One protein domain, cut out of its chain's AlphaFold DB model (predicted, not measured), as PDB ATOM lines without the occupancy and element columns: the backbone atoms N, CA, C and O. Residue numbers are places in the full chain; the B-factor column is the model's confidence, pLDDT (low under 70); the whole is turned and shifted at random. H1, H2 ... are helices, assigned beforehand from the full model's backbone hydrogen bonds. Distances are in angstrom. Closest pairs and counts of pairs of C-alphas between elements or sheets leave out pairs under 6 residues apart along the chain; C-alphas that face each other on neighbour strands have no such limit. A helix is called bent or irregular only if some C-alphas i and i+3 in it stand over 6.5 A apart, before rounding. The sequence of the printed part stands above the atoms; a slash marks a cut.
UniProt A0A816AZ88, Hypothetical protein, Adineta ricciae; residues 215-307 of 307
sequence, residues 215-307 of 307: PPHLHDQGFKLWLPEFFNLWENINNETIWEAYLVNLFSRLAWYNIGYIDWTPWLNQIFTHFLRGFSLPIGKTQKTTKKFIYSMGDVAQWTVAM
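This is residues 215 to 307 of the 307 residues of the protein "Hypothetical protein" of Adineta ricciae (UniProt A0A816AZ88). Four helices, H2 to H5, make a loosely packed body in which H5 packs on H3, while H1 lies off one end and the loop residues 283 to 288 stick out at the other. H1 and this loop make the length of the rod. The printed part has 93 residues with five named helices, H1 to H5, and no named strand: all helix. It is only just compact, close to loose, with a radius of gyration of the C-alphas of 14.5 A and spans of 53 by 25 by 21 A.

H1, residues 216 to 221, starts at C-alpha 216 (58.725, 24.782, 13.077) and is irregular: C-alphas 217 and 220 are 7.5 A apart. H2 is residues 227 to 236, 14.5 A. H3, residues 242 to 257, is the longest helix at 23.8 A. H4, residues 265 to 278, spans 20.3 A and is irregular, with C-alphas 266 and 269 7.6 A apart. H5, residues 297 to 306, 14.2 A, ends at C-alpha 306 (54.254, 40.741, 15.045).

H1 is apart from the other four helices. H2 and H3 are close but not clearly touching, closest at the C-alphas of Trp 234 and Glu 244, 7.7 A, and run opposite ways at a shallow tilt of 32 degrees. H3 and H5 touch, closest at the C-alphas of Ser 252 and Trp 303, 4.2 A; they run the same way at a tilt of 35.4 degrees, only just steep. H3 and H4 are near each other. Every O i to N i+4 pair is within hydrogen-bond range in H2 and H5; H3 has 11 of 12, H4 8 of 10, and H1 0 of 2, with 2 of 3 O i to N i+3 pairs.

The C-alphas of His 217 and Thr 286, the two farthest apart, are 53.5 A apart. The printed part has no cut. The link from H4 to H5 is long, 18 residues. Residues 238 to 240 and 284 to 293 have pLDDT under 70.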
ATOM      1  N   PRO A 215      55.650  23.603  16.724       91.56
ATOM      2  CA  PRO A 215      57.064  23.797  16.445       91.56
ATOM      3  C   PRO A 215      57.325  23.896  14.927       91.56
ATOM      4  O   PRO A 215      56.565  23.322  14.143       91.56
ATOM      5  N   PRO A 216      58.447  24.509  14.493       93.00
ATOM      6  CA  PRO A 216      58.725  24.782  13.077       93.00
ATOM      7  C   PRO A 216      58.626  23.580  12.136       93.00
ATOM      8  O   PRO A 216      58.145  23.701  11.012       93.00
ATOM      9  N   HIS A 217      59.031  22.400  12.606       93.19
ATOM     10  CA  HIS A 217      58.969  21.159  11.833       93.19
ATOM     11  C   HIS A 217      57.538  20.630  11.616       93.19
ATOM     12  O   HIS A 217      57.346  19.734  10.799       93.19
ATOM     13  N   LEU A 218      56.537  21.169  12.323       94.38
ATOM     14  CA  LEU A 218      55.115  20.832  12.188       94.38
ATOM     15  C   LEU A 218      54.280  21.964  11.570       94.38
ATOM     16  O   LEU A 218      53.064  21.825  11.483       94.38
ATOM     17  N   HIS A 219      54.882  23.066  11.107       94.88
ATOM     18  CA  HIS A 219      54.124  24.174  10.503       94.88
ATOM     19  C   HIS A 219      53.304  23.749   9.272       94.88
ATOM     20  O   HIS A 219      52.235  24.310   9.032       94.88
ATOM     21  N   ASP A 220      53.764  22.737   8.526       95.50
ATOM     22  CA  ASP A 220      53.035  22.155   7.387       95.50
ATOM     23  C   ASP A 220      51.749  21.424   7.812       95.50
ATOM     24  O   ASP A 220      50.835  21.291   7.011       95.50
ATOM     25  N   GLN A 221      51.656  20.995   9.075       94.94
ATOM     26  CA  GLN A 221      50.453  20.410   9.689       94.94
ATOM     27  C   GLN A 221      49.672  21.448  10.522       94.94
ATOM     28  O   GLN A 221      48.739  21.117  11.251       94.94
ATOM     29  N   GLY A 222      50.094  22.711  10.470       95.06
ATOM     30  CA  GLY A 222      49.556  23.813  11.252       95.06
ATOM     31  C   GLY A 222      48.922  24.870  10.371       95.06
ATOM     32  O   GLY A 222      48.076  24.594   9.525       95.06
ATOM     33  N   PHE A 223      49.370  26.108  10.560       95.56
ATOM     34  CA  PHE A 223      48.807  27.269   9.884       95.56
ATOM     35  C   PHE A 223      48.925  27.237   8.362       95.56
ATOM     36  O   PHE A 223      48.089  27.822   7.680       95.56
ATOM     37  N   LYS A 224      49.918  26.535   7.803       96.12
ATOM     38  CA  LYS A 224      50.073  26.445   6.345       96.12
ATOM     39  C   LYS A 224      48.912  25.723   5.659       96.12
ATOM     40  O   LYS A 224      48.722  25.942   4.469       96.12
ATOM     41  N   LEU A 225      48.148  24.912   6.396       96.88
ATOM     42  CA  LEU A 225      46.985  24.203   5.864       96.88
ATOM     43  C   LEU A 225      45.808  25.127   5.556       96.88
ATOM     44  O   LEU A 225      45.048  24.803   4.666       96.88
ATOM     45  N   TRP A 226      45.650  26.241   6.279       96.38
ATOM     46  CA  TRP A 226      44.428  27.059   6.224       96.38
ATOM     47  C   TRP A 226      44.673  28.551   5.992       96.38
ATOM     48  O   TRP A 226      43.772  29.268   5.556       96.38
ATOM     49  N   LEU A 227      45.882  29.054   6.267       96.50
ATOM     50  CA  LEU A 227      46.191  30.486   6.203       96.50
ATOM     51  C   LEU A 227      45.892  31.105   4.821       96.50
ATOM     52  O   LEU A 227      45.188  32.117   4.785       96.50
ATOM     53  N   PRO A 228      46.344  30.529   3.684       95.88
ATOM     54  CA  PRO A 228      46.063  31.112   2.369       95.88
ATOM     55  C   PRO A 228      44.566  31.128   2.038       95.88
ATOM     56  O   PRO A 228      44.053  32.092   1.471       95.88
ATOM     57  N   GLU A 229      43.851  30.071   2.418       94.00
ATOM     58  CA  GLU A 229      42.422  29.909   2.151       94.00
ATOM     59  C   GLU A 229      41.589  30.890   2.971       94.00
ATOM     60  O   GLU A 229      40.630  31.462   2.456       94.00
ATOM     61  N   PHE A 230      41.982  31.147   4.219       95.19
ATOM     62  CA  PHE A 230      41.307  32.106   5.089       95.19
ATOM     63  C   PHE A 230      41.543  33.548   4.625       95.19
ATOM     64  O   PHE A 230      40.623  34.363   4.685       95.19
ATOM     65  N   PHE A 231      42.725  33.870   4.089       94.81
ATOM     66  CA  PHE A 231      42.951  35.160   3.427       94.81
ATOM     67  C   PHE A 231      42.100  35.326   2.169       94.81
ATOM     68  O   PHE A 231      41.486  36.378   1.982       94.81
ATOM     69  N   ASN A 232      42.013  34.281   1.345       92.88
ATOM     70  CA  ASN A 232      41.150  34.277   0.167       92.88
ATOM     71  C   ASN A 232      39.669  34.438   0.562       92.88
ATOM     72  O   ASN A 232      38.931  35.205  -0.054       92.88
ATOM     73  N   LEU A 233      39.227  33.768   1.626       91.12
ATOM     74  CA  LEU A 233      37.888  33.937   2.187       91.12
ATOM     75  C   LEU A 233      37.639  35.394   2.611       91.12
ATOM     76  O   LEU A 233      36.603  35.968   2.274       91.12
ATOM     77  N   TRP A 234      38.600  35.997   3.312       90.75
ATOM     78  CA  TRP A 234      38.510  37.375   3.795       90.75
ATOM     79  C   TRP A 234      38.481  38.405   2.662       90.75
ATOM     80  O   TRP A 234      37.772  39.402   2.759       90.75
ATOM     81  N   GLU A 235      39.191  38.147   1.559       89.19
ATOM     82  CA  GLU A 235      39.195  39.017   0.378       89.19
ATOM     83  C   GLU A 235      37.839  39.007  -0.340       89.19
ATOM     84  O   GLU A 235      37.327  40.056  -0.749       89.19
ATOM     85  N   ASN A 236      37.239  37.821  -0.472       87.31
ATOM     86  CA  ASN A 236      36.032  37.617  -1.271       87.31
ATOM     87  C   ASN A 236      34.732  37.920  -0.510       87.31
ATOM     88  O   ASN A 236      33.718  38.246  -1.133       87.31
ATOM     89  N   ILE A 237      34.732  37.842   0.823       82.81
ATOM     90  CA  ILE A 237      33.543  38.100   1.644       82.81
ATOM     91  C   ILE A 237      33.670  39.463   2.323       82.81
ATOM     92  O   ILE A 237      34.109  39.575   3.460       82.81
ATOM     93  N   ASN A 238      33.210  40.512   1.640       68.25
ATOM     94  CA  ASN A 238      33.208  41.885   2.159       68.25
ATOM     95  C   ASN A 238      31.839  42.285   2.728       68.25
ATOM     96  O   ASN A 238      31.211  43.247   2.278       68.25
ATOM     97  N   ASN A 239      31.371  41.538   3.724       66.62
ATOM     98  CA  ASN A 239      30.126  41.830   4.422       66.62
ATOM     99  C   ASN A 239      30.492  42.122   5.873       66.62
ATOM    100  O   ASN A 239      30.646  41.165   6.609       66.62
ATOM    101  N   GLU A 240      30.632  43.388   6.284       62.94
ATOM    102  CA  GLU A 240      30.966  43.780   7.669       62.94
ATOM    103  C   GLU A 240      30.182  42.943   8.705       62.94
ATOM    104  O   GLU A 240      28.995  43.172   8.962       62.94
ATOM    105  N   THR A 241      30.824  41.921   9.265       71.38
ATOM    106  CA  THR A 241      30.166  40.872  10.056       71.38
ATOM    107  C   THR A 241      31.033  40.477  11.238       71.38
ATOM    108  O   THR A 241      32.245  40.660  11.254       71.38
ATOM    109  N   ILE A 242      30.381  39.924  12.260       81.69
ATOM    110  CA  ILE A 242      31.006  39.553  13.533       81.69
ATOM    111  C   ILE A 242      32.098  38.487  13.342       81.69
ATOM    112  O   ILE A 242      33.065  38.477  14.098       81.69
ATOM    113  N   TRP A 243      31.990  37.623  12.325       88.88
ATOM    114  CA  TRP A 243      32.982  36.573  12.084       88.88
ATOM    115  C   TRP A 243      34.365  37.119  11.711       88.88
ATOM    116  O   TRP A 243      35.366  36.499  12.064       88.88
ATOM    117  N   GLU A 244      34.446  38.299  11.084       90.50
ATOM    118  CA  GLU A 244      35.733  38.930  10.773       90.50
ATOM    119  C   GLU A 244      36.519  39.280  12.043       90.50
ATOM    120  O   GLU A 244      37.744  39.236  12.033       90.50
ATOM    121  N   ALA A 245      35.837  39.597  13.151       90.56
ATOM    122  CA  ALA A 245      36.506  39.882  14.417       90.56
ATOM    123  C   ALA A 245      37.235  38.643  14.964       90.56
ATOM    124  O   ALA A 245      38.376  38.759  15.409       90.56
ATOM    125  N   TYR A 246      36.613  37.460  14.869       93.19
ATOM    126  CA  TYR A 246      37.265  36.191  15.214       93.19
ATOM    127  C   TYR A 246      38.440  35.901  14.283       93.19
ATOM    128  O   TYR A 246      39.494  35.479  14.746       93.19
ATOM    129  N   LEU A 247      38.299  36.187  12.985       93.50
ATOM    130  CA  LEU A 247      39.382  35.984  12.029       93.50
ATOM    131  C   LEU A 247      40.589  36.905  12.304       93.50
ATOM    132  O   LEU A 247      41.732  36.460  12.263       93.50
ATOM    133  N   VAL A 248      40.356  38.177  12.636       93.88
ATOM    134  CA  VAL A 248      41.435  39.112  13.006       93.88
ATOM    135  C   VAL A 248      42.119  38.685  14.310       93.88
ATOM    136  O   VAL A 248      43.347  38.749  14.394       93.88
ATOM    137  N   ASN A 249      41.369  38.204  15.307       94.75
ATOM    138  CA  ASN A 249      41.942  37.649  16.540       94.75
ATOM    139  C   ASN A 249      42.797  36.395  16.260       94.75
ATOM    140  O   ASN A 249      43.917  36.264  16.766       94.75
ATOM    141  N   LEU A 250      42.304  35.507  15.393       95.62
ATOM    142  CA  LEU A 250      43.017  34.322  14.919       95.62
ATOM    143  C   LEU A 250      44.368  34.699  14.298       95.62
ATOM    144  O   LEU A 250      45.407  34.197  14.730       95.62
ATOM    145  N   PHE A 251      44.370  35.619  13.329       96.50
ATOM    146  CA  PHE A 251      45.593  36.056  12.655       96.50
ATOM    147  C   PHE A 251      46.550  36.809  13.581       96.50
ATOM    148  O   PHE A 251      47.755  36.573  13.530       96.50
ATOM    149  N   SER A 252      46.028  37.654  14.473       96.19
ATOM    150  CA  SER A 252      46.823  38.358  15.485       96.19
ATOM    151  C   SER A 252      47.607  37.398  16.379       96.19
ATOM    152  O   SER A 252      48.807  37.580  16.613       96.19
ATOM    153  N   ARG A 253      46.949  36.344  16.876       95.25
ATOM    154  CA  ARG A 253      47.612  35.323  17.698       95.25
ATOM    155  C   ARG A 253      48.567  34.479  16.867       95.25
ATOM    156  O   ARG A 253      49.673  34.213  17.332       95.25
ATOM    157  N   LEU A 254      48.187  34.112  15.643       96.69
ATOM    158  CA  LEU A 254      49.073  33.383  14.741       96.69
ATOM    159  C   LEU A 254      50.381  34.149  14.505       96.69
ATOM    160  O   LEU A 254      51.455  33.571  14.666       96.69
ATOM    161  N   ALA A 255      50.294  35.439  14.171       96.69
ATOM    162  CA  ALA A 255      51.457  36.292  13.953       96.69
ATOM    163  C   ALA A 255      52.348  36.348  15.196       96.69
ATOM    164  O   ALA A 255      53.551  36.119  15.099       96.69
ATOM    165  N   TRP A 256      51.750  36.559  16.371       95.94
ATOM    166  CA  TRP A 256      52.481  36.640  17.634       95.94
ATOM    167  C   TRP A 256      53.269  35.368  17.974       95.94
ATOM    168  O   TRP A 256      54.401  35.452  18.447       95.94
ATOM    169  N   TYR A 257      52.700  34.184  17.730       94.00
ATOM    170  CA  TYR A 257      53.381  32.918  18.025       94.00
ATOM    171  C   TYR A 257      54.370  32.472  16.937       94.00
ATOM    172  O   TYR A 257      55.210  31.617  17.212       94.00
ATOM    173  N   ASN A 258      54.309  33.048  15.731       94.94
ATOM    174  CA  ASN A 258      55.088  32.611  14.564       94.94
ATOM    175  C   ASN A 258      55.925  33.745  13.951       94.94
ATOM    176  O   ASN A 258      56.133  33.789  12.734       94.94
ATOM    177  N   ILE A 259      56.425  34.656  14.791       95.12
ATOM    178  CA  ILE A 259      57.257  35.789  14.364       95.12
ATOM    179  C   ILE A 259      58.471  35.274  13.579       95.12
ATOM    180  O   ILE A 259      59.217  34.413  14.048       95.12
ATOM    181  N   GLY A 260      58.659  35.807  12.370       93.50
ATOM    182  CA  GLY A 260      59.750  35.437  11.464       93.50
ATOM    183  C   GLY A 260      59.528  34.165  10.634       93.50
ATOM    184  O   GLY A 260      60.375  33.849   9.802       93.50
ATOM    185  N   TYR A 261      58.412  33.447  10.814       94.81
ATOM    186  CA  TYR A 261      58.098  32.235  10.039       94.81
ATOM    187  C   TYR A 261      57.072  32.445   8.922       94.81
ATOM    188  O   TYR A 261      56.962  31.596   8.036       94.81
ATOM    189  N   ILE A 262      56.310  33.539   8.967       95.94
ATOM    190  CA  ILE A 262      55.272  33.864   7.986       95.94
ATOM    191  C   ILE A 262      55.713  35.106   7.215       95.94
ATOM    192  O   ILE A 262      56.019  36.132   7.818       95.94
ATOM    193  N   ASP A 263      55.729  35.014   5.885       95.19
ATOM    194  CA  ASP A 263      55.882  36.185   5.024       95.19
ATOM    195  C   ASP A 263      54.518  36.849   4.822       95.19
ATOM    196  O   ASP A 263      53.670  36.355   4.077       95.19
ATOM    197  N   TRP A 264      54.302  37.971   5.507       95.88
ATOM    198  CA  TRP A 264      53.062  38.741   5.418       95.88
ATOM    199  C   TRP A 264      53.013  39.674   4.205       95.88
ATOM    200  O   TRP A 264      51.938  40.190   3.888       95.88
ATOM    201  N   THR A 265      54.139  39.878   3.507       95.38
ATOM    202  CA  THR A 265      54.282  40.835   2.393       95.38
ATOM    203  C   THR A 265      53.160  40.736   1.351       95.38
ATOM    204  O   THR A 265      52.622  41.785   0.979       95.38
ATOM    205  N   PRO A 266      52.732  39.533   0.909       95.12
ATOM    206  CA  PRO A 266      51.665  39.404  -0.084       95.12
ATOM    207  C   PRO A 266      50.306  39.946   0.384       95.12
ATOM    208  O   PRO A 266      49.523  40.424  -0.436       95.12
ATOM    209  N   TRP A 267      50.031  39.907   1.690       95.75
ATOM    210  CA  TRP A 267      48.730  40.257   2.267       95.75
ATOM    211  C   TRP A 267      48.692  41.642   2.923       95.75
ATOM    212  O   TRP A 267      47.611  42.095   3.294       95.75
ATOM    213  N   LEU A 268      49.818  42.363   3.036       94.69
ATOM    214  CA  LEU A 268      49.884  43.660   3.737       94.69
ATOM    215  C   LEU A 268      48.811  44.654   3.272       94.69
ATOM    216  O   LEU A 268      48.120  45.256   4.094       94.69
ATOM    217  N   ASN A 269      48.631  44.803   1.956       93.62
ATOM    218  CA  ASN A 269      47.625  45.711   1.401       93.62
ATOM    219  C   ASN A 269      46.207  45.327   1.838       93.62
ATOM    220  O   ASN A 269      45.419  46.204   2.198       93.62
ATOM    221  N   GLN A 270      45.887  44.031   1.831       93.19
ATOM    222  CA  GLN A 270      44.600  43.518   2.287       93.19
ATOM    223  C   GLN A 270      44.421  43.797   3.786       93.19
ATOM    224  O   GLN A 270      43.442  44.436   4.170       93.19
ATOM    225  N   ILE A 271      45.399  43.423   4.614       94.31
ATOM    226  CA  ILE A 271      45.367  43.576   6.077       94.31
ATOM    227  C   ILE A 271      45.110  45.033   6.477       94.31
ATOM    228  O   ILE A 271      44.132  45.327   7.170       94.31
ATOM    229  N   PHE A 272      45.930  45.971   5.992       93.06
ATOM    230  CA  PHE A 272      45.777  47.385   6.343       93.06
ATOM    231  C   PHE A 272      44.495  47.999   5.774       93.06
ATOM    232  O   PHE A 272      43.884  48.849   6.426       93.06
ATOM    233  N   THR A 273      44.034  47.547   4.603       90.62
ATOM    234  CA  THR A 273      42.738  47.977   4.058       90.62
ATOM    235  C   THR A 273      41.589  47.545   4.967       90.62
ATOM    236  O   THR A 273      40.715  48.362   5.269       90.62
ATOM    237  N   HIS A 274      41.593  46.299   5.447       89.25
ATOM    238  CA  HIS A 274      40.578  45.830   6.388       89.25
ATOM    239  C   HIS A 274      40.679  46.549   7.733       89.25
ATOM    240  O   HIS A 274      39.653  47.003   8.231       89.25
ATOM    241  N   PHE A 275      41.874  46.760   8.291       90.88
ATOM    242  CA  PHE A 275      42.038  47.532   9.532       90.88
ATOM    243  C   PHE A 275      41.456  48.947   9.420       90.88
ATOM    244  O   PHE A 275      40.675  49.364  10.278       90.88
ATOM    245  N   LEU A 276      41.758  49.662   8.329       88.00
ATOM    246  CA  LEU A 276      41.213  50.998   8.072       88.00
ATOM    247  C   LEU A 276      39.681  50.992   7.968       88.00
ATOM    248  O   LEU A 276      39.030  51.894   8.500       88.00
ATOM    249  N   ARG A 277      39.097  49.972   7.325       83.19
ATOM    250  CA  ARG A 277      37.635  49.779   7.275       83.19
ATOM    251  C   ARG A 277      37.061  49.486   8.663       83.19
ATOM    252  O   ARG A 277      36.069  50.100   9.052       83.19
ATOM    253  N   GLY A 278      37.714  48.616   9.432       81.38
ATOM    254  CA  GLY A 278      37.330  48.242  10.793       81.38
ATOM    255  C   GLY A 278      37.306  49.425  11.762       81.38
ATOM    256  O   GLY A 278      36.467  49.454  12.668       81.38
ATOM    257  N   PHE A 279      38.142  50.446  11.530       82.12
ATOM    258  CA  PHE A 279      38.113  51.695  12.296       82.12
ATOM    259  C   PHE A 279      36.865  52.553  12.061       82.12
ATOM    260  O   PHE A 279      36.606  53.464  12.847       82.12
ATOM    261  N   SER A 280      36.078  52.282  11.014       78.38
ATOM    262  CA  SER A 280      34.823  52.993  10.721       78.38
ATOM    263  C   SER A 280      34.966  54.527  10.709       78.38
ATOM    264  O   SER A 280      34.046  55.253  11.103       78.38
ATOM    265  N   LEU A 281      36.127  55.030  10.270       80.06
ATOM    266  CA  LEU A 281      36.442  56.458  10.282       80.06
ATOM    267  C   LEU A 281      35.440  57.244   9.415       80.06
ATOM    268  O   LEU A 281      35.100  56.801   8.315       80.06
ATOM    269  N   PRO A 282      34.970  58.421   9.864       74.88
ATOM    270  CA  PRO A 282      34.094  59.262   9.061       74.88
ATOM    271  C   PRO A 282      34.904  59.897   7.924       74.88
ATOM    272  O   PRO A 282      35.632  60.869   8.122       74.88
ATOM    273  N   ILE A 283      34.789  59.339   6.721       71.19
ATOM    274  CA  ILE A 283      35.447  59.872   5.525       71.19
ATOM    275  C   ILE A 283      34.406  60.644   4.701       71.19
ATOM    276  O   ILE A 283      33.406  60.087   4.255       71.19
ATOM    277  N   GLY A 284      34.645  61.942   4.490       69.50
ATOM    278  CA  GLY A 284      33.770  62.837   3.717       69.50
ATOM    279  C   GLY A 284      32.927  63.795   4.572       69.50
ATOM    280  O   GLY A 284      32.749  63.613   5.770       69.50
ATOM    281  N   LYS A 285      32.412  64.868   3.954       58.84
ATOM    282  CA  LYS A 285      31.832  66.026   4.667       58.84
ATOM    283  C   LYS A 285      30.417  65.816   5.246       58.84
ATOM    284  O   LYS A 285      29.895  66.736   5.865       58.84
ATOM    285  N   THR A 286      29.782  64.653   5.065       55.56
ATOM    286  CA  THR A 286      28.337  64.487   5.353       55.56
ATOM    287  C   THR A 286      27.903  63.146   5.954       55.56
ATOM    288  O   THR A 286      26.711  62.979   6.211       55.56
ATOM    289  N   GLN A 287      28.800  62.200   6.245       58.03
ATOM    290  CA  GLN A 287      28.392  60.915   6.830       58.03
ATOM    291  C   GLN A 287      28.631  60.881   8.343       58.03
ATOM    292  O   GLN A 287      29.764  60.837   8.813       58.03
ATOM    293  N   LYS A 288      27.540  60.874   9.118       56.56
ATOM    294  CA  LYS A 288      27.569  60.459  10.524       56.56
ATOM    295  C   LYS A 288      27.563  58.931  10.560       56.56
ATOM    296  O   LYS A 288      26.497  58.324  10.495       56.56
ATOM    297  N   THR A 289      28.731  58.300  10.626       57.28
ATOM    298  CA  THR A 289      28.832  56.859  10.879       57.28
ATOM    299  C   THR A 289      28.551  56.578  12.357       57.28
ATOM    300  O   THR A 289      29.274  57.024  13.239       57.28
ATOM    301  N   THR A 290      27.486  55.827  12.640       57.16
ATOM    302  CA  THR A 290      27.149  55.283  13.973       57.16
ATOM    303  C   THR A 290      27.718  53.877  14.200       57.16
ATOM    304  O   THR A 290      27.372  53.216  15.181       57.16
ATOM    305  N   LYS A 291      28.564  53.392  13.285       62.19
ATOM    306  CA  LYS A 291      29.117  52.038  13.331       62.19
ATOM    307  C   LYS A 291      30.145  51.920  14.453       62.19
ATOM    308  O   LYS A 291      31.005  52.783  14.616       62.19
ATOM    309  N   LYS A 292      30.026  50.852  15.242       64.25
ATOM    310  CA  LYS A 292      31.012  50.490  16.262       64.25
ATOM    311  C   LYS A 292      32.202  49.804  15.597       64.25
ATOM    312  O   LYS A 292      32.019  49.078  14.626       64.25
ATOM    313  N   PHE A 293      33.386  50.009  16.172       66.12
ATOM    314  CA  PHE A 293      34.595  49.260  15.838       66.12
ATOM    315  C   PHE A 293      34.315  47.756  15.875       66.12
ATOM    316  O   PHE A 293      33.780  47.253  16.865       66.12
ATOM    317  N   ILE A 294      34.656  47.066  14.788       75.56
ATOM    318  CA  ILE A 294      34.442  45.619  14.652       75.56
ATOM    319  C   ILE A 294      35.610  44.856  15.286       75.56
ATOM    320  O   ILE A 294      35.402  43.819  15.909       75.56
ATOM    321  N   TYR A 295      36.830  45.388  15.170       85.44
ATOM    322  CA  TYR A 295      38.052  44.736  15.635       85.44
ATOM    323  C   TYR A 295      38.511  45.289  16.985       85.44
ATOM    324  O   TYR A 295      38.402  46.485  17.264       85.44
ATOM    325  N   SER A 296      39.074  44.411  17.812       87.06
ATOM    326  CA  SER A 296      39.783  44.802  19.026       87.06
ATOM    327  C   SER A 296      41.064  45.554  18.658       87.06
ATOM    328  O   SER A 296      41.902  45.046  17.916       87.06
ATOM    329  N   MET A 297      41.249  46.758  19.209       88.81
ATOM    330  CA  MET A 297      42.473  47.541  18.983       88.81
ATOM    331  C   MET A 297      43.724  46.822  19.501       88.81
ATOM    332  O   MET A 297      44.800  47.006  18.941       88.81
ATOM    333  N   GLY A 298      43.580  46.003  20.551       91.25
ATOM    334  CA  GLY A 298      44.675  45.192  21.082       91.25
ATOM    335  C   GLY A 298      45.160  44.162  20.067       91.25
ATOM    336  O   GLY A 298      46.358  44.072  19.826       91.25
ATOM    337  N   ASP A 299      44.233  43.467  19.404       92.06
ATOM    338  CA  ASP A 299      44.567  42.429  18.424       92.06
ATOM    339  C   ASP A 299      45.167  43.039  17.156       92.06
ATOM    340  O   ASP A 299      46.161  42.545  16.634       92.06
ATOM    341  N   VAL A 300      44.624  44.170  16.699       93.81
ATOM    342  CA  VAL A 300      45.186  44.916  15.563       93.81
ATOM    343  C   VAL A 300      46.615  45.379  15.863       93.81
ATOM    344  O   VAL A 300      47.505  45.224  15.025       93.81
ATOM    345  N   ALA A 301      46.857  45.932  17.057       94.62
ATOM    346  CA  ALA A 301      48.186  46.375  17.466       94.62
ATOM    347  C   ALA A 301      49.164  45.198  17.594       94.62
ATOM    348  O   ALA A 301      50.276  45.278  17.075       94.62
ATOM    349  N   GLN A 302      48.742  44.101  18.230       94.94
ATOM    350  CA  GLN A 302      49.546  42.886  18.364       94.94
ATOM    351  C   GLN A 302      49.929  42.327  16.994       94.94
ATOM    352  O   GLN A 302      51.106  42.061  16.760       94.94
ATOM    353  N   TRP A 303      48.966  42.208  16.074       96.12
ATOM    354  CA  TRP A 303      49.238  41.726  14.724       96.12
ATOM    355  C   TRP A 303      50.222  42.646  13.995       96.12
ATOM    356  O   TRP A 303      51.207  42.174  13.443       96.12
ATOM    357  N   THR A 304      50.018  43.964  14.069       94.56
ATOM    358  CA  THR A 304      50.894  44.949  13.411       94.56
ATOM    359  C   THR A 304      52.341  44.884  13.910       94.56
ATOM    360  O   THR A 304      53.256  45.088  13.124       94.56
ATOM    361  N   VAL A 305      52.559  44.616  15.201       95.12
ATOM    362  CA  VAL A 305      53.908  44.501  15.786       95.12
ATOM    363  C   VAL A 305      54.565  43.154  15.464       95.12
ATOM    364  O   VAL A 305      55.790  43.070  15.442       95.12
ATOM    365  N   ALA A 306      53.768  42.104  15.257       93.69
ATOM    366  CA  ALA A 306      54.254  40.741  15.045       93.69
ATOM    367  C   ALA A 306      54.502  40.367  13.570       93.69
ATOM    368  O   ALA A 306      55.128  39.334  13.321       93.69
ATOM    369  N   MET A 307      53.992  41.158  12.618       91.31
ATOM    370  CA  MET A 307      54.291  41.032  11.181       91.31
ATOM    371  C   MET A 307      55.668  41.589  10.839       91.31
ATOM    372  O   MET A 307      56.355  40.926  10.031       91.31
TER     373      MET A 307